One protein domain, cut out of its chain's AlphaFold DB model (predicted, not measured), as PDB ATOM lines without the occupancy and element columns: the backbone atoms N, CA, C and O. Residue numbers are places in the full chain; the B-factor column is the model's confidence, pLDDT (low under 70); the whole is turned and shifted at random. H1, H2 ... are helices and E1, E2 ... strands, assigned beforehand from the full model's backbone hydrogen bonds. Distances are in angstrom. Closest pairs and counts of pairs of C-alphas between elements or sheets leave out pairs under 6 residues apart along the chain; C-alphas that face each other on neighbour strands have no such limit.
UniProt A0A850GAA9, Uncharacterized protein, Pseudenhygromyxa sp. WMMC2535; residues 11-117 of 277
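This is residues 11 to 117 of the 277 residues of an uncharacterized protein of Pseudenhygromyxa sp. WMMC2535 (UniProt A0A850GAA9). A strongly twisted sheet of three strands, E4, E1 and E5, has the helices H1 and H2 over one face, and the small hairpin of E2 and E3 lengthens the body beyond the end of the sheet near Thr 33. A tail without named elements, residues 11 to 26, comes first, and its residues 12 to 18 stick out on the side away from the helices. The printed part has 107 residues, with three named helices and five named strands in the order E1 E2 E3 E4 H1 H2 H3 E5; the class is mixed, helices and strands, and both sheets are antiparallel. The whole is only just compact, close to loose, with a radius of gyration of the C-alphas of 15.1 A, and its outline, 47 by 33 by 18 A, is only just flat.

After residues 11 to 26 comes E1, residues 27 to 33, the inner strand of the sheet. E2, residues 37 to 39, and E3, residues 45 to 47, form an antiparallel hairpin, with N 38 and O 46 2.9 A apart, within hydrogen-bond range. E4, residues 57 to 62, is an edge strand, antiparallel to E1 at 158 degrees, with N 58 and O 31 2.8 A apart. H1, residues 64 to 70, is on the sheet at a height over the sheet of 8.8 A; it lies over E1 and runs along the strands, at 10 degrees to E1 on the local plane. H2, residues 76 to 95, is on the same face as H1, at a height over the sheet of 7.4 A; it lies over E1 and only just over E5, residues 109 to 116, where 3 of its C-alphas fall, and it runs slantwise to the strands, at 38 degrees to E1 on the local plane. With residues 77 to 78 alone H2 touches H1, at a steep tilt of 62 degrees, the same way; the closest C-alphas, of Leu 70 and Ala 78, are 5.2 A apart. H3, residues 104 to 107, touches residues 82 to 90 of H2 alone, the C-alphas of Ser 86 and Cys 105 being the closest at 5.0 A, and it only grazes the sheet. E5 is the other edge strand, antiparallel to E1 at 157 degrees, with N 30 and O 112 2.9 A apart. H1 and H3 are apart. In H2 every O i to N i+4 pair is within hydrogen-bond range, in H1 2 of 3 are, and H3 is too short for such a pair.

E1 begins at C-alpha 27, (90.276, 59.076, 144.928), and is 20.5 A long; E4 is 16.0 A long. H2, 28.5 A long, ends at C-alpha 95, (92.649, 57.956, 112.608). E5, 21.9 A long, ends at C-alpha 116, (86.389, 60.656, 146.579).

The C-alphas farthest apart, of Pro 24 and Leu 42, are 47.7 A apart. The printed part has no cut, and no link is long. Mean pLDDT of the printed part is 81.9, with residues 11 to 25, 100 to 102 and 117 under 70.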
ATOM      1  N   ILE A  11      74.811  55.271 135.221       36.38
ATOM      2  CA  ILE A  11      74.495  56.253 134.164       36.38
ATOM      3  C   ILE A  11      74.864  57.643 134.715       36.38
ATOM      4  O   ILE A  11      74.281  58.063 135.714       36.38
ATOM      5  N   ILE A  12      75.804  58.359 134.088       38.41
ATOM      6  CA  ILE A  12      76.145  59.754 134.434       38.41
ATOM      7  C   ILE A  12      74.999  60.696 133.989       38.41
ATOM      8  O   ILE A  12      74.644  60.662 132.806       38.41
ATOM      9  N   PRO A  13      74.434  61.565 134.863       38.97
ATOM     10  CA  PRO A  13      73.149  62.242 134.620       38.97
ATOM     11  C   PRO A  13      73.123  63.289 133.504       38.97
ATOM     12  O   PRO A  13      72.039  63.743 133.155       38.97
ATOM     13  N   ASP A  14      74.275  63.670 132.947       41.66
ATOM     14  CA  ASP A  14      74.326  64.624 131.833       41.66
ATOM     15  C   ASP A  14      74.767  63.996 130.504       41.66
ATOM     16  O   ASP A  14      74.723  64.680 129.483       41.66
ATOM     17  N   ARG A  15      75.174  62.710 130.481       39.81
ATOM     18  CA  ARG A  15      75.721  62.059 129.266       39.81
ATOM     19  C   ARG A  15      75.456  60.559 129.085       39.81
ATOM     20  O   ARG A  15      76.065  59.951 128.217       39.81
ATOM     21  N   ASP A  16      74.555  59.938 129.841       33.72
ATOM     22  CA  ASP A  16      74.213  58.513 129.661       33.72
ATOM     23  C   ASP A  16      75.420  57.532 129.735       33.72
ATOM     24  O   ASP A  16      75.423  56.475 129.102       33.72
ATOM     25  N   ILE A  17      76.465  57.833 130.521       39.31
ATOM     26  CA  ILE A  17      77.669  56.979 130.592       39.31
ATOM     27  C   ILE A  17      77.572  55.948 131.719       39.31
ATOM     28  O   ILE A  17      77.481  56.328 132.878       39.31
ATOM     29  N   VAL A  18      77.655  54.683 131.286       38.38
ATOM     30  CA  VAL A  18      77.730  53.322 131.871       38.38
ATOM     31  C   VAL A  18      78.957  52.769 132.642       38.38
ATOM     32  O   VAL A  18      79.533  51.834 132.087       38.38
ATOM     33  N   VAL A  19      79.401  53.190 133.840       42.03
ATOM     34  CA  VAL A  19      80.649  52.618 134.453       42.03
ATOM     35  C   VAL A  19      80.393  51.571 135.558       42.03
ATOM     36  O   VAL A  19      79.588  51.800 136.457       42.03
ATOM     37  N   ILE A  20      81.084  50.416 135.501       41.22
ATOM     38  CA  ILE A  20      81.076  49.333 136.516       41.22
ATOM     39  C   ILE A  20      82.485  49.188 137.109       41.22
ATOM     40  O   ILE A  20      83.422  48.903 136.365       41.22
ATOM     41  N   LEU A  21      82.634  49.322 138.431       42.53
ATOM     42  CA  LEU A  21      83.918  49.189 139.138       42.53
ATOM     43  C   LEU A  21      83.938  47.940 140.038       42.53
ATOM     44  O   LEU A  21      83.024  47.723 140.831       42.53
ATOM     45  N   GLU A  22      84.994  47.121 139.935       42.22
ATOM     46  CA  GLU A  22      85.168  45.886 140.729       42.22
ATOM     47  C   GLU A  22      86.008  46.078 142.014       42.22
ATOM     48  O   GLU A  22      86.025  45.191 142.874       42.22
ATOM     49  N   HIS A  23      86.676  47.227 142.199       49.03
ATOM     50  CA  HIS A  23      87.509  47.532 143.373       49.03
ATOM     51  C   HIS A  23      87.273  48.966 143.878       49.03
ATOM     52  O   HIS A  23      87.254  49.877 143.053       49.03
ATOM     53  N   PRO A  24      87.110  49.191 145.199       54.72
ATOM     54  CA  PRO A  24      86.965  50.536 145.745       54.72
ATOM     55  C   PRO A  24      88.295  51.289 145.614       54.72
ATOM     56  O   PRO A  24      89.303  50.898 146.203       54.72
ATOM     57  N   CYS A  25      88.296  52.340 144.802       60.06
ATOM     58  CA  CYS A  25      89.360  53.337 144.730       60.06
ATOM     59  C   CYS A  25      89.151  54.378 145.832       60.06
ATOM     60  O   CYS A  25      88.020  54.589 146.259       60.06
ATOM     61  N   GLY A  26      90.231  54.991 146.323       71.00
ATOM     62  CA  GLY A  26      90.119  56.080 147.296       71.00
ATOM     63  C   GLY A  26      89.668  57.364 146.606       71.00
ATOM     64  O   GLY A  26      88.622  57.912 146.926       71.00
ATOM     65  N   GLU A  27      90.430  57.783 145.598       80.50
ATOM     66  CA  GLU A  27      90.276  59.076 144.928       80.50
ATOM     67  C   GLU A  27      90.095  58.882 143.421       80.50
ATOM     68  O   GLU A  27      90.748  58.017 142.821       80.50
ATOM     69  N   GLU A  28      89.230  59.692 142.812       84.81
ATOM     70  CA  GLU A  28      89.000  59.717 141.370       84.81
ATOM     71  C   GLU A  28      89.661  60.943 140.731       84.81
ATOM     72  O   GLU A  28      89.463  62.090 141.143       84.81
ATOM     73  N   TRP A  29      90.442  60.687 139.686       88.94
ATOM     74  CA  TRP A  29      91.108  61.692 138.866       88.94
ATOM     75  C   TRP A  29      90.749  61.495 137.398       88.94
ATOM     76  O   TRP A  29      90.520  60.374 136.948       88.94
ATOM     77  N   ILE A  30      90.766  62.575 136.626       89.69
ATOM     78  CA  ILE A  30      90.598  62.545 135.173       89.69
ATOM     79  C   ILE A  30      91.774  63.233 134.498       89.69
ATOM     80  O   ILE A  30      92.186  64.313 134.916       89.69
ATOM     81  N   ALA A  31      92.305  62.610 133.448       90.62
ATOM     82  CA  ALA A  31      93.181  63.269 132.487       90.62
ATOM     83  C   ALA A  31      92.388  63.547 131.208       90.62
ATOM     84  O   ALA A  31      91.662  62.666 130.748       90.62
ATOM     85  N   GLN A  32      92.507  64.739 130.630       92.25
ATOM     86  CA  GLN A  32      91.744  65.141 129.443       92.25
ATOM     87  C   GLN A  32      92.545  66.065 128.525       92.25
ATOM     88  O   GLN A  32      93.348  66.855 129.011       92.25
ATOM     89  N   THR A  33      92.288  66.013 127.216       90.00
ATOM     90  CA  THR A  33      92.927  66.883 126.206       90.00
ATOM     91  C   THR A  33      91.938  67.914 125.651       90.00
ATOM     92  O   THR A  33      91.598  67.914 124.462       90.00
ATOM     93  N   VAL A  34      91.392  68.763 126.524       88.75
ATOM     94  CA  VAL A  34      90.392  69.769 126.134       88.75
ATOM     95  C   VAL A  34      91.038  70.828 125.249       88.75
ATOM     96  O   VAL A  34      91.973  71.498 125.664       88.75
ATOM     97  N   GLY A  35      90.501  71.025 124.045       86.31
ATOM     98  CA  GLY A  35      91.065  71.985 123.097       86.31
ATOM     99  C   GLY A  35      92.175  71.413 122.218       86.31
ATOM    100  O   GLY A  35      92.898  72.188 121.605       86.31
ATOM    101  N   ALA A  36      92.308  70.088 122.119       90.12
ATOM    102  CA  ALA A  36      93.171  69.466 121.118       90.12
ATOM    103  C   ALA A  36      92.610  69.657 119.696       90.12
ATOM    104  O   ALA A  36      91.436  69.381 119.431       90.12
ATOM    105  N   TYR A  37      93.446  70.080 118.751       92.31
ATOM    106  CA  TYR A  37      93.059  70.260 117.351       92.31
ATOM    107  C   TYR A  37      94.157  69.746 116.424       92.31
ATOM    108  O   TYR A  37      95.334  69.908 116.711       92.31
ATOM    109  N   GLY A  38      93.767  69.183 115.285       91.75
ATOM    110  CA  GLY A  38      94.681  68.840 114.197       91.75
ATOM    111  C   GLY A  38      94.279  69.538 112.902       91.75
ATOM    112  O   GLY A  38      93.212  70.146 112.824       91.75
ATOM    113  N   TYR A  39      95.115  69.437 111.871       92.69
ATOM    114  CA  TYR A  39      94.835  70.047 110.569       92.69
ATOM    115  C   TYR A  39      94.517  68.990 109.521       92.69
ATOM    116  O   TYR A  39      95.262  68.024 109.343       92.69
ATOM    117  N   ASN A  40      93.418  69.169 108.793       93.00
ATOM    118  CA  ASN A  40      93.074  68.272 107.696       93.00
ATOM    119  C   ASN A  40      93.976  68.520 106.465       93.00
ATOM    120  O   ASN A  40      94.779  69.453 106.413       93.00
ATOM    121  N   GLY A  41      93.833  67.701 105.418       88.06
ATOM    122  CA  GLY A  41      94.619  67.841 104.180       88.06
ATOM    123  C   GLY A  41      94.398  69.148 103.394       88.06
ATOM    124  O   GLY A  41      95.057  69.352 102.375       88.06
ATOM    125  N   LEU A  42      93.472  70.008 103.832       92.19
ATOM    126  CA  LEU A  42      93.206  71.343 103.289       92.19
ATOM    127  C   LEU A  42      93.787  72.465 104.168       92.19
ATOM    128  O   LEU A  42      93.702  73.628 103.777       92.19
ATOM    129  N   GLY A  43      94.389  72.130 105.314       89.00
ATOM    130  CA  GLY A  43      94.896  73.092 106.292       89.00
ATOM    131  C   GLY A  43      93.811  73.695 107.187       89.00
ATOM    132  O   GLY A  43      94.075  74.683 107.864       89.00
ATOM    133  N   GLU A  44      92.597  73.139 107.199       92.69
ATOM    134  CA  GLU A  44      91.546  73.572 108.123       92.69
ATOM    135  C   GLU A  44      91.737  72.884 109.478       92.69
ATOM    136  O   GLU A  44      92.059  71.695 109.543       92.69
ATOM    137  N   GLN A  45      91.537  73.645 110.553       93.00
ATOM    138  CA  GLN A  45      91.641  73.156 111.921       93.00
ATOM    139  C   GLN A  45      90.387  72.356 112.297       93.00
ATOM    140  O   GLN A  45      89.265  72.851 112.178       93.00
ATOM    141  N   GLU A  46      90.577  71.137 112.795       94.69
ATOM    142  CA  GLU A  46      89.509  70.239 113.233       94.69
ATOM    143  C   GLU A  46      89.771  69.729 114.660       94.69
ATOM    144  O   GLU A  46      90.912  69.404 115.001       94.69
ATOM    145  N   PRO A  47      88.742  69.662 115.525       94.38
ATOM    146  CA  PRO A  47      88.908  69.199 116.898       94.38
ATOM    147  C   PRO A  47      89.225  67.702 116.948       94.38
ATOM    148  O   PRO A  47      88.580  66.889 116.282       94.38
ATOM    149  N   VAL A  48      90.172  67.324 117.806       93.56
ATOM    150  CA  VAL A  48      90.490  65.918 118.074       93.56
ATOM    151  C   VAL A  48      89.585  65.414 119.194       93.56
ATOM    152  O   VAL A  48      89.857  65.582 120.381       93.56
ATOM    153  N   LYS A  49      88.470  64.806 118.794       94.56
ATOM    154  CA  LYS A  49      87.425  64.303 119.690       94.56
ATOM    155  C   LYS A  49      87.087  62.838 119.424       94.56
ATOM    156  O   LYS A  49      87.443  62.282 118.378       94.56
ATOM    157  N   THR A  50      86.381  62.214 120.362       94.25
ATOM    158  CA  THR A  50      85.779  60.881 120.207       94.25
ATOM    159  C   THR A  50      84.732  60.867 119.082       94.25
ATOM    160  O   THR A  50      84.480  61.870 118.412       94.25
ATOM    161  N   GLU A  51      84.134  59.707 118.807       94.81
ATOM    162  CA  GLU A  51      83.023  59.605 117.844       94.81
ATOM    163  C   GLU A  51      81.739  60.280 118.346       94.81
ATOM    164  O   GLU A  51      80.922  60.706 117.531       94.81
ATOM    165  N   ASP A  52      81.618  60.455 119.661       94.75
ATOM    166  CA  ASP A  52      80.469  61.061 120.337       94.75
ATOM    167  C   ASP A  52      80.639  62.580 120.567       94.75
ATOM    168  O   ASP A  52      79.914  63.183 121.355       94.75
ATOM    169  N   ASP A  53      81.586  63.221 119.866       93.12
ATOM    170  CA  ASP A  53      81.916  64.656 119.980       93.12
ATOM    171  C   ASP A  53      82.416  65.085 121.380       93.12
ATOM    172  O   ASP A  53      82.312  66.249 121.792       93.12
ATOM    173  N   GLU A  54      83.038  64.154 122.107       91.69
ATOM    174  CA  GLU A  54      83.637  64.393 123.423       91.69
ATOM    175  C   GLU A  54      85.151  64.587 123.335       91.69
ATOM    176  O   GLU A  54      85.819  64.047 122.451       91.69
ATOM    177  N   TRP A  55      85.713  65.359 124.265       91.56
ATOM    178  CA  TRP A  55      87.165  65.441 124.406       91.56
ATOM    179  C   TRP A  55      87.725  64.098 124.862       91.56
ATOM    180  O   TRP A  55      87.079  63.380 125.622       91.56
ATOM    181  N   ILE A  56      88.929  63.760 124.399       92.81
ATOM    182  CA  ILE A  56      89.603  62.541 124.840       92.81
ATOM    183  C   ILE A  56      89.898  62.678 126.331       92.81
ATOM    184  O   ILE A  56      90.550  63.635 126.756       92.81
ATOM    185  N   SER A  57      89.386  61.736 127.119       92.62
ATOM    186  CA  SER A  57      89.526  61.733 128.569       92.62
ATOM    187  C   SER A  57      89.683  60.323 129.115       92.62
ATOM    188  O   SER A  57      89.079  59.383 128.595       92.62
ATOM    189  N   LYS A  58      90.432  60.185 130.207       93.19
ATOM    190  CA  LYS A  58      90.645  58.916 130.897       93.19
ATOM    191  C   LYS A  58      90.506  59.094 132.403       93.19
ATOM    192  O   LYS A  58      91.078  60.016 132.978       93.19
ATOM    193  N   HIS A  59      89.731  58.205 133.015       90.44
ATOM    194  CA  HIS A  59      89.478  58.195 134.451       90.44
ATOM    195  C   HIS A  59      90.467  57.271 135.154       90.44
ATOM    196  O   HIS A  59      90.753  56.164 134.690       90.44
ATOM    197  N   TYR A  60      90.947  57.727 136.300       87.56
ATOM    198  CA  TYR A  60      91.918  57.043 137.124       87.56
ATOM    199  C   TYR A  60      91.403  56.935 138.545       87.56
ATOM    200  O   TYR A  60      91.037  57.911 139.191       87.56
ATOM    201  N   CYS A  61      91.435  55.706 139.028       88.31
ATOM    202  CA  CYS A  61      91.045  55.334 140.367       88.31
ATOM    203  C   CYS A  61      92.318  55.060 141.163       88.31
ATOM    204  O   CYS A  61      93.015  54.079 140.890       88.31
ATOM    205  N   VAL A  62      92.651  55.936 142.110       86.00
ATOM    206  CA  VAL A  62      93.950  55.925 142.796       86.00
ATOM    207  C   VAL A  62      93.800  55.827 144.312       86.00
ATOM    208  O   VAL A  62      92.724  56.019 144.881       86.00
ATOM    209  N   SER A  63      94.886  55.459 144.990       86.25
ATOM    210  CA  SER A  63      94.955  55.544 146.454       86.25
ATOM    211  C   SER A  63      95.159  56.992 146.913       86.25
ATOM    212  O   SER A  63      95.687  57.805 146.159       86.25
ATOM    213  N   GLN A  64      94.827  57.302 148.169       85.81
ATOM    214  CA  GLN A  64      95.049  58.635 148.750       85.81
ATOM    215  C   GLN A  64      96.509  59.105 148.603       85.81
ATOM    216  O   GLN A  64      96.759  60.211 148.142       85.81
ATOM    217  N   ALA A  65      97.480  58.223 148.866       88.38
ATOM    218  CA  ALA A  65      98.903  58.534 148.699       88.38
ATOM    219  C   ALA A  65      99.290  58.860 147.242       88.38
ATOM    220  O   ALA A  65     100.196  59.646 146.997       88.38
ATOM    221  N   GLN A  66      98.620  58.258 146.255       90.19
ATOM    222  CA  GLN A  66      98.818  58.605 144.844       90.19
ATOM    223  C   GLN A  66      98.115  59.912 144.468       90.19
ATOM    224  O   GLN A  66      98.638  60.643 143.637       90.19
ATOM    225  N   SER A  67      96.971  60.214 145.085       89.44
ATOM    226  CA  SER A  67      96.262  61.489 144.919       89.44
ATOM    227  C   SER A  67      97.125  62.674 145.359       89.44
ATOM    228  O   SER A  67      97.255  63.652 144.630       89.44
ATOM    229  N   GLU A  68      97.817  62.542 146.494       89.94
ATOM    230  CA  GLU A  68      98.784  63.543 146.967       89.94
ATOM    231  C   GLU A  68      99.923  63.776 145.962       89.94
ATOM    232  O   GLU A  68     100.366  64.907 145.777       89.94
ATOM    233  N   LEU A  69     100.381  62.723 145.276       91.69
ATOM    234  CA  LEU A  69     101.386  62.853 144.219       91.69
ATOM    235  C   LEU A  69     100.809  63.521 142.965       91.69
ATOM    236  O   LEU A  69     101.473  64.376 142.389       91.69
ATOM    237  N   LEU A  70      99.582  63.175 142.565       91.38
ATOM    238  CA  LEU A  70      98.900  63.751 141.398       91.38
ATOM    239  C   LEU A  70      98.564  65.236 141.558       91.38
ATOM    240  O   LEU A  70      98.464  65.940 140.558       91.38
ATOM    241  N   ALA A  71      98.458  65.731 142.793       86.75
ATOM    242  CA  ALA A  71      98.357  67.162 143.066       86.75
ATOM    243  C   ALA A  71      99.611  67.947 142.626       86.75
ATOM    244  O   ALA A  71      99.531  69.157 142.423       86.75
ATOM    245  N   ASN A  72     100.755  67.275 142.449       89.25
ATOM    246  CA  ASN A  72     101.938  67.841 141.811       89.25
ATOM    247  C   ASN A  72     101.982  67.425 140.324       89.25
ATOM    248  O   ASN A  72     102.242  66.248 140.035       89.25
ATOM    249  N   PRO A  73     101.789  68.360 139.372       84.50
ATOM    250  CA  PRO A  73     101.776  68.048 137.943       84.50
ATOM    251  C   PRO A  73     103.124  67.536 137.420       84.50
ATOM    252  O   PRO A  73     103.140  66.843 136.414       84.50
ATOM    253  N   SER A  74     104.231  67.808 138.121       89.38
ATOM    254  CA  SER A  74     105.576  67.325 137.774       89.38
ATOM    255  C   SER A  74     105.912  65.964 138.402       89.38
ATOM    256  O   SER A  74     107.077  65.563 138.448       89.38
ATOM    257  N   SER A  75     104.931  65.278 138.995       94.50
ATOM    258  CA  SER A  75     105.134  63.935 139.538       94.50
ATOM    259  C   SER A  75     105.163  62.887 138.422       94.50
ATOM    260  O   SER A  75     104.413  62.963 137.456       94.50
ATOM    261  N   GLU A  76     105.960  61.829 138.600       95.69
ATOM    262  CA  GLU A  76     106.065  60.734 137.617       95.69
ATOM    263  C   GLU A  76     104.699  60.080 137.306       95.69
ATOM    264  O   GLU A  76     104.450  59.621 136.189       95.69
ATOM    265  N   ILE A  77     103.788  60.044 138.287       94.00
ATOM    266  CA  ILE A  77     102.431  59.517 138.095       94.00
ATOM    267  C   ILE A  77     101.554  60.473 137.276       94.00
ATOM    268  O   ILE A  77     100.815  60.003 136.410       94.00
ATOM    269  N   ALA A  78     101.670  61.788 137.494       91.75
ATOM    270  CA  ALA A  78     100.983  62.793 136.688       91.75
ATOM    271  C   ALA A  78     101.474  62.750 135.236       91.75
ATOM    272  O   ALA A  78     100.657  62.631 134.323       91.75
ATOM    273  N   ASP A  79     102.794  62.712 135.035       91.94
ATOM    274  CA  ASP A  79     103.419  62.555 133.718       91.94
ATOM    275  C   ASP A  79     102.908  61.303 133.002       91.94
ATOM    276  O   ASP A  79     102.561  61.346 131.822       91.94
ATOM    277  N   THR A  80     102.802  60.183 133.723       95.31
ATOM    278  CA  THR A  80     102.288  58.927 133.165       95.31
ATOM    279  C   THR A  80     100.836  59.073 132.701       95.31
ATOM    280  O   THR A  80     100.505  58.656 131.591       95.31
ATOM    281  N   PHE A  81      99.961  59.672 133.514       94.81
ATOM    282  CA  PHE A  81      98.542  59.823 133.167       94.81
ATOM    283  C   PHE A  81      98.343  60.801 132.001       94.81
ATOM    284  O   PHE A  81      97.575  60.519 131.078       94.81
ATOM    285  N   MET A  82      99.083  61.913 131.990       92.94
ATOM    286  CA  MET A  82      99.060  62.876 130.886       92.94
ATOM    287  C   MET A  82      99.609  62.266 129.591       92.94
ATOM    288  O   MET A  82      99.018  62.449 128.526       92.94
ATOM    289  N   ALA A  83     100.688  61.482 129.663       92.12
ATOM    290  CA  ALA A  83     101.251  60.798 128.502       92.12
ATOM    291  C   ALA A  83     100.277  59.771 127.903       92.12
ATOM    292  O   ALA A  83     100.180  59.651 126.681       92.12
ATOM    293  N   GLU A  84      99.528  59.048 128.740       94.31
ATOM    294  CA  GLU A  84      98.519  58.098 128.271       94.31
ATOM    295  C   GLU A  84      97.379  58.781 127.505       94.31
ATOM    296  O   GLU A  84      97.056  58.342 126.398       94.31
ATOM    297  N   VAL A  85      96.785  59.851 128.054       93.56
ATOM    298  CA  VAL A  85      95.691  60.562 127.365       93.56
ATOM    299  C   VAL A  85      96.192  61.276 126.104       93.56
ATOM    300  O   VAL A  85      95.514  61.269 125.076       93.56
ATOM    301  N   SER A  86      97.423  61.798 126.134       92.69
ATOM    302  CA  SER A  86      98.069  62.407 124.966       92.69
ATOM    303  C   SER A  86      98.269  61.389 123.843       92.69
ATOM    304  O   SER A  86      97.943  61.666 122.692       92.69
ATOM    305  N   ALA A  87      98.739  60.180 124.167       92.56
ATOM    306  CA  ALA A  87      98.926  59.114 123.184       92.56
ATOM    307  C   ALA A  87      97.599  58.678 122.537       92.56
ATOM    308  O   ALA A  87      97.559  58.392 121.335       92.56
ATOM    309  N   GLU A  88      96.512  58.645 123.309       94.25
ATOM    310  CA  GLU A  88      95.174  58.351 122.793       94.25
ATOM    311  C   GLU A  88      94.656  59.470 121.878       94.25
ATOM    312  O   GLU A  88      94.153  59.192 120.785       94.25
ATOM    313  N   CYS A  89      94.875  60.730 122.259       94.19
ATOM    314  CA  CYS A  89      94.594  61.890 121.418       94.19
ATOM    315  C   CYS A  89      95.366  61.836 120.089       94.19
ATOM    316  O   CYS A  89      94.749  61.904 119.023       94.19
ATOM    317  N   THR A  90      96.679  61.586 120.111       92.94
ATOM    318  CA  THR A  90      97.488  61.457 118.887       92.94
ATOM    319  C   THR A  90      97.008  60.294 118.016       92.94
ATOM    320  O   THR A  90      96.891  60.422 116.795       92.94
ATOM    321  N   HIS A  91      96.666  59.151 118.619       93.75
ATOM    322  CA  HIS A  91      96.108  58.022 117.874       93.75
ATOM    323  C   HIS A  91      94.778  58.380 117.189       93.75
ATOM    324  O   HIS A  91      94.537  57.993 116.037       93.75
ATOM    325  N   ARG A  92      93.921  59.147 117.872       94.38
ATOM    326  CA  ARG A  92      92.659  59.626 117.308       94.38
ATOM    327  C   ARG A  92      92.888  60.608 116.163       94.38
ATOM    328  O   ARG A  92      92.274  60.425 115.113       94.38
ATOM    329  N   ALA A  93      93.793  61.574 116.318       92.62
ATOM    330  CA  ALA A  93      94.157  62.518 115.262       92.62
ATOM    331  C   ALA A  93      94.616  61.786 113.987       92.62
ATOM    332  O   ALA A  93      94.101  62.043 112.896       92.62
ATOM    333  N   LEU A  94      95.484  60.777 114.135       91.50
ATOM    334  CA  LEU A  94      95.934  59.930 113.024       91.50
ATOM    335  C   LEU A  94      94.780  59.178 112.348       91.50
ATOM    336  O   LEU A  94      94.745  59.063 111.123       91.50
ATOM    337  N   THR A  95      93.826  58.672 113.131       94.31
ATOM    338  CA  THR A  95      92.649  57.956 112.608       94.31
ATOM    339  C   THR A  95      91.721  58.878 111.817       94.31
ATOM    340  O   THR A  95      91.139  58.457 110.818       94.31
ATOM    341  N   LEU A  96      91.618  60.143 112.229       93.12
ATOM    342  CA  LEU A  96      90.870  61.183 111.522       93.12
ATOM    343  C   LEU A  96      91.607  61.701 110.271       93.12
ATOM    344  O   LEU A  96      91.029  62.440 109.480       93.12
ATOM    345  N   GLY A  97      92.860  61.287 110.052       93.50
ATOM    346  CA  GLY A  97      93.686  61.786 108.954       93.50
ATOM    347  C   GLY A  97      94.122  63.238 109.151       93.50
ATOM    348  O   GLY A  97      94.395  63.928 108.169       93.50
ATOM    349  N   LEU A  98      94.170  63.691 110.405       92.25
ATOM    350  CA  LEU A  98      94.660  65.008 110.774       92.25
ATOM    351  C   LEU A  98      96.183  64.954 110.916       92.25
ATOM    352  O   LEU A  98      96.732  64.037 111.531       92.25
ATOM    353  N   ALA A  99      96.867  65.932 110.333       82.12
ATOM    354  CA  ALA A  99      98.262  66.196 110.634       82.12
ATOM    355  C   ALA A  99      98.324  66.882 112.005       82.12
ATOM    356  O   ALA A  99      97.864  68.015 112.165       82.12
ATOM    357  N   ASP A 100      98.848  66.159 112.992       63.53
ATOM    358  CA  ASP A 100      99.221  66.704 114.295       63.53
ATOM    359  C   ASP A 100     100.597  67.351 114.127       63.53
ATOM    360  O   ASP A 100     101.619  66.665 114.133       63.53
ATOM    361  N   ASN A 101     100.613  68.642 113.795       53.91
ATOM    362  CA  ASN A 101     101.862  69.346 113.511       53.91
ATOM    363  C   ASN A 101     102.552  69.875 114.776       53.91
ATOM    364  O   ASN A 101     103.751  70.123 114.707       53.91
ATOM    365  N   ASP A 102     101.858  70.018 115.912       57.97
ATOM    366  CA  ASP A 102     102.279  71.012 116.912       57.97
ATOM    367  C   ASP A 102     102.045  70.600 118.377       57.97
ATOM    368  O   ASP A 102     101.559  71.406 119.168       57.97
ATOM    369  N   ASP A 103     102.344  69.353 118.763       70.88
ATOM    370  CA  ASP A 103     102.276  68.898 120.168       70.88
ATOM    371  C   ASP A 103     100.927  69.187 120.867       70.88
ATOM    372  O   ASP A 103     100.840  69.201 122.094       70.88
ATOM    373  N   THR A 104      99.844  69.405 120.110       81.56
ATOM    374  CA  THR A 104      98.590  69.949 120.658       81.56
ATOM    375  C   THR A 104      97.975  69.003 121.676       81.56
ATOM    376  O   THR A 104      97.562  69.439 122.745       81.56
ATOM    377  N   CYS A 105      97.991  67.700 121.391       86.38
ATOM    378  CA  CYS A 105      97.538  66.662 122.311       86.38
ATOM    379  C   CYS A 105      98.331  66.643 123.627       86.38
ATOM    380  O   CYS A 105      97.752  66.329 124.662       86.38
ATOM    381  N   VAL A 106      99.623  66.990 123.594       84.69
ATOM    382  CA  VAL A 106     100.499  67.029 124.776       84.69
ATOM    383  C   VAL A 106     100.314  68.340 125.541       84.69
ATOM    384  O   VAL A 106     100.154  68.326 126.756       84.69
ATOM    385  N   GLY A 107     100.284  69.475 124.837       83.62
ATOM    386  CA  GLY A 107     100.196  70.808 125.436       83.62
ATOM    387  C   GLY A 107      98.850  71.129 126.090       83.62
ATOM    388  O   GLY A 107      98.783  72.026 126.925       83.62
ATOM    389  N   VAL A 108      97.787  70.401 125.733       85.75
ATOM    390  CA  VAL A 108      96.438  70.576 126.305       85.75
ATOM    391  C   VAL A 108      96.011  69.427 127.221       85.75
ATOM    392  O   VAL A 108      94.847  69.350 127.618       85.75
ATOM    393  N   ALA A 109      96.921  68.499 127.526       87.50
ATOM    394  CA  ALA A 109      96.655  67.443 128.490       87.50
ATOM    395  C   ALA A 109      96.633  68.035 129.905       87.50
ATOM    396  O   ALA A 109      97.600  68.637 130.364       87.50
ATOM    397  N   HIS A 110      95.521  67.847 130.610       86.81
ATOM    398  CA  HIS A 110      95.335  68.351 131.966       86.81
ATOM    399  C   HIS A 110      94.809  67.257 132.885       86.81
ATOM    400  O   HIS A 110      94.007  66.422 132.464       86.81
ATOM    401  N   LEU A 111      95.223  67.312 134.151       88.81
ATOM    402  CA  LEU A 111      94.714  66.477 135.232       88.81
ATOM    403  C   LEU A 111      93.756  67.276 136.112       88.81
ATOM    404  O   LEU A 111      94.019  68.432 136.439       88.81
ATOM    405  N   ALA A 112      92.662  66.646 136.522       86.25
ATOM    406  CA  ALA A 112      91.733  67.202 137.493       86.25
ATOM    407  C   ALA A 112      91.307  66.132 138.499       86.25
ATOM    408  O   ALA A 112      91.047  64.983 138.137       86.25
ATOM    409  N   TRP A 113      91.215  66.526 139.765       86.31
ATOM    410  CA  TRP A 113      90.606  65.716 140.812       86.31
ATOM    411  C   TRP A 113      89.086  65.870 140.752       86.31
ATOM    412  O   TRP A 113      88.579  66.992 140.685       86.31
ATOM    413  N   ILE A 114      88.365  64.750 140.747       82.69
ATOM    414  CA  ILE A 114      86.896  64.729 140.674       82.69
ATOM    415  C   ILE A 114      86.278  64.577 142.071       82.69
ATOM    416  O   ILE A 114      85.162  65.040 142.303       82.69
ATOM    417  N   GLY A 115      87.008  63.978 143.013       77.88
ATOM    418  CA  GLY A 115      86.535  63.730 144.370       77.88
ATOM    419  C   GLY A 115      86.870  62.326 144.858       77.88
ATOM    420  O   GLY A 115      87.482  61.519 144.152       77.88
ATOM    421  N   GLU A 116      86.409  62.022 146.067       72.50
ATOM    422  CA  GLU A 116      86.389  60.656 146.579       72.50
ATOM    423  C   GLU A 116      85.450  59.792 145.726       72.50
ATOM    424  O   GLU A 116      84.375  60.234 145.303       72.50
ATOM    425  N   CYS A 117      85.824  58.532 145.501       58.59
ATOM    426  CA  CYS A 117      84.971  57.607 144.760       58.59
ATOM    427  C   CYS A 117      83.702  57.318 145.573       58.59
ATOM    428  O   CYS A 117      83.736  56.575 146.556       58.59
TER     429      CYS A 117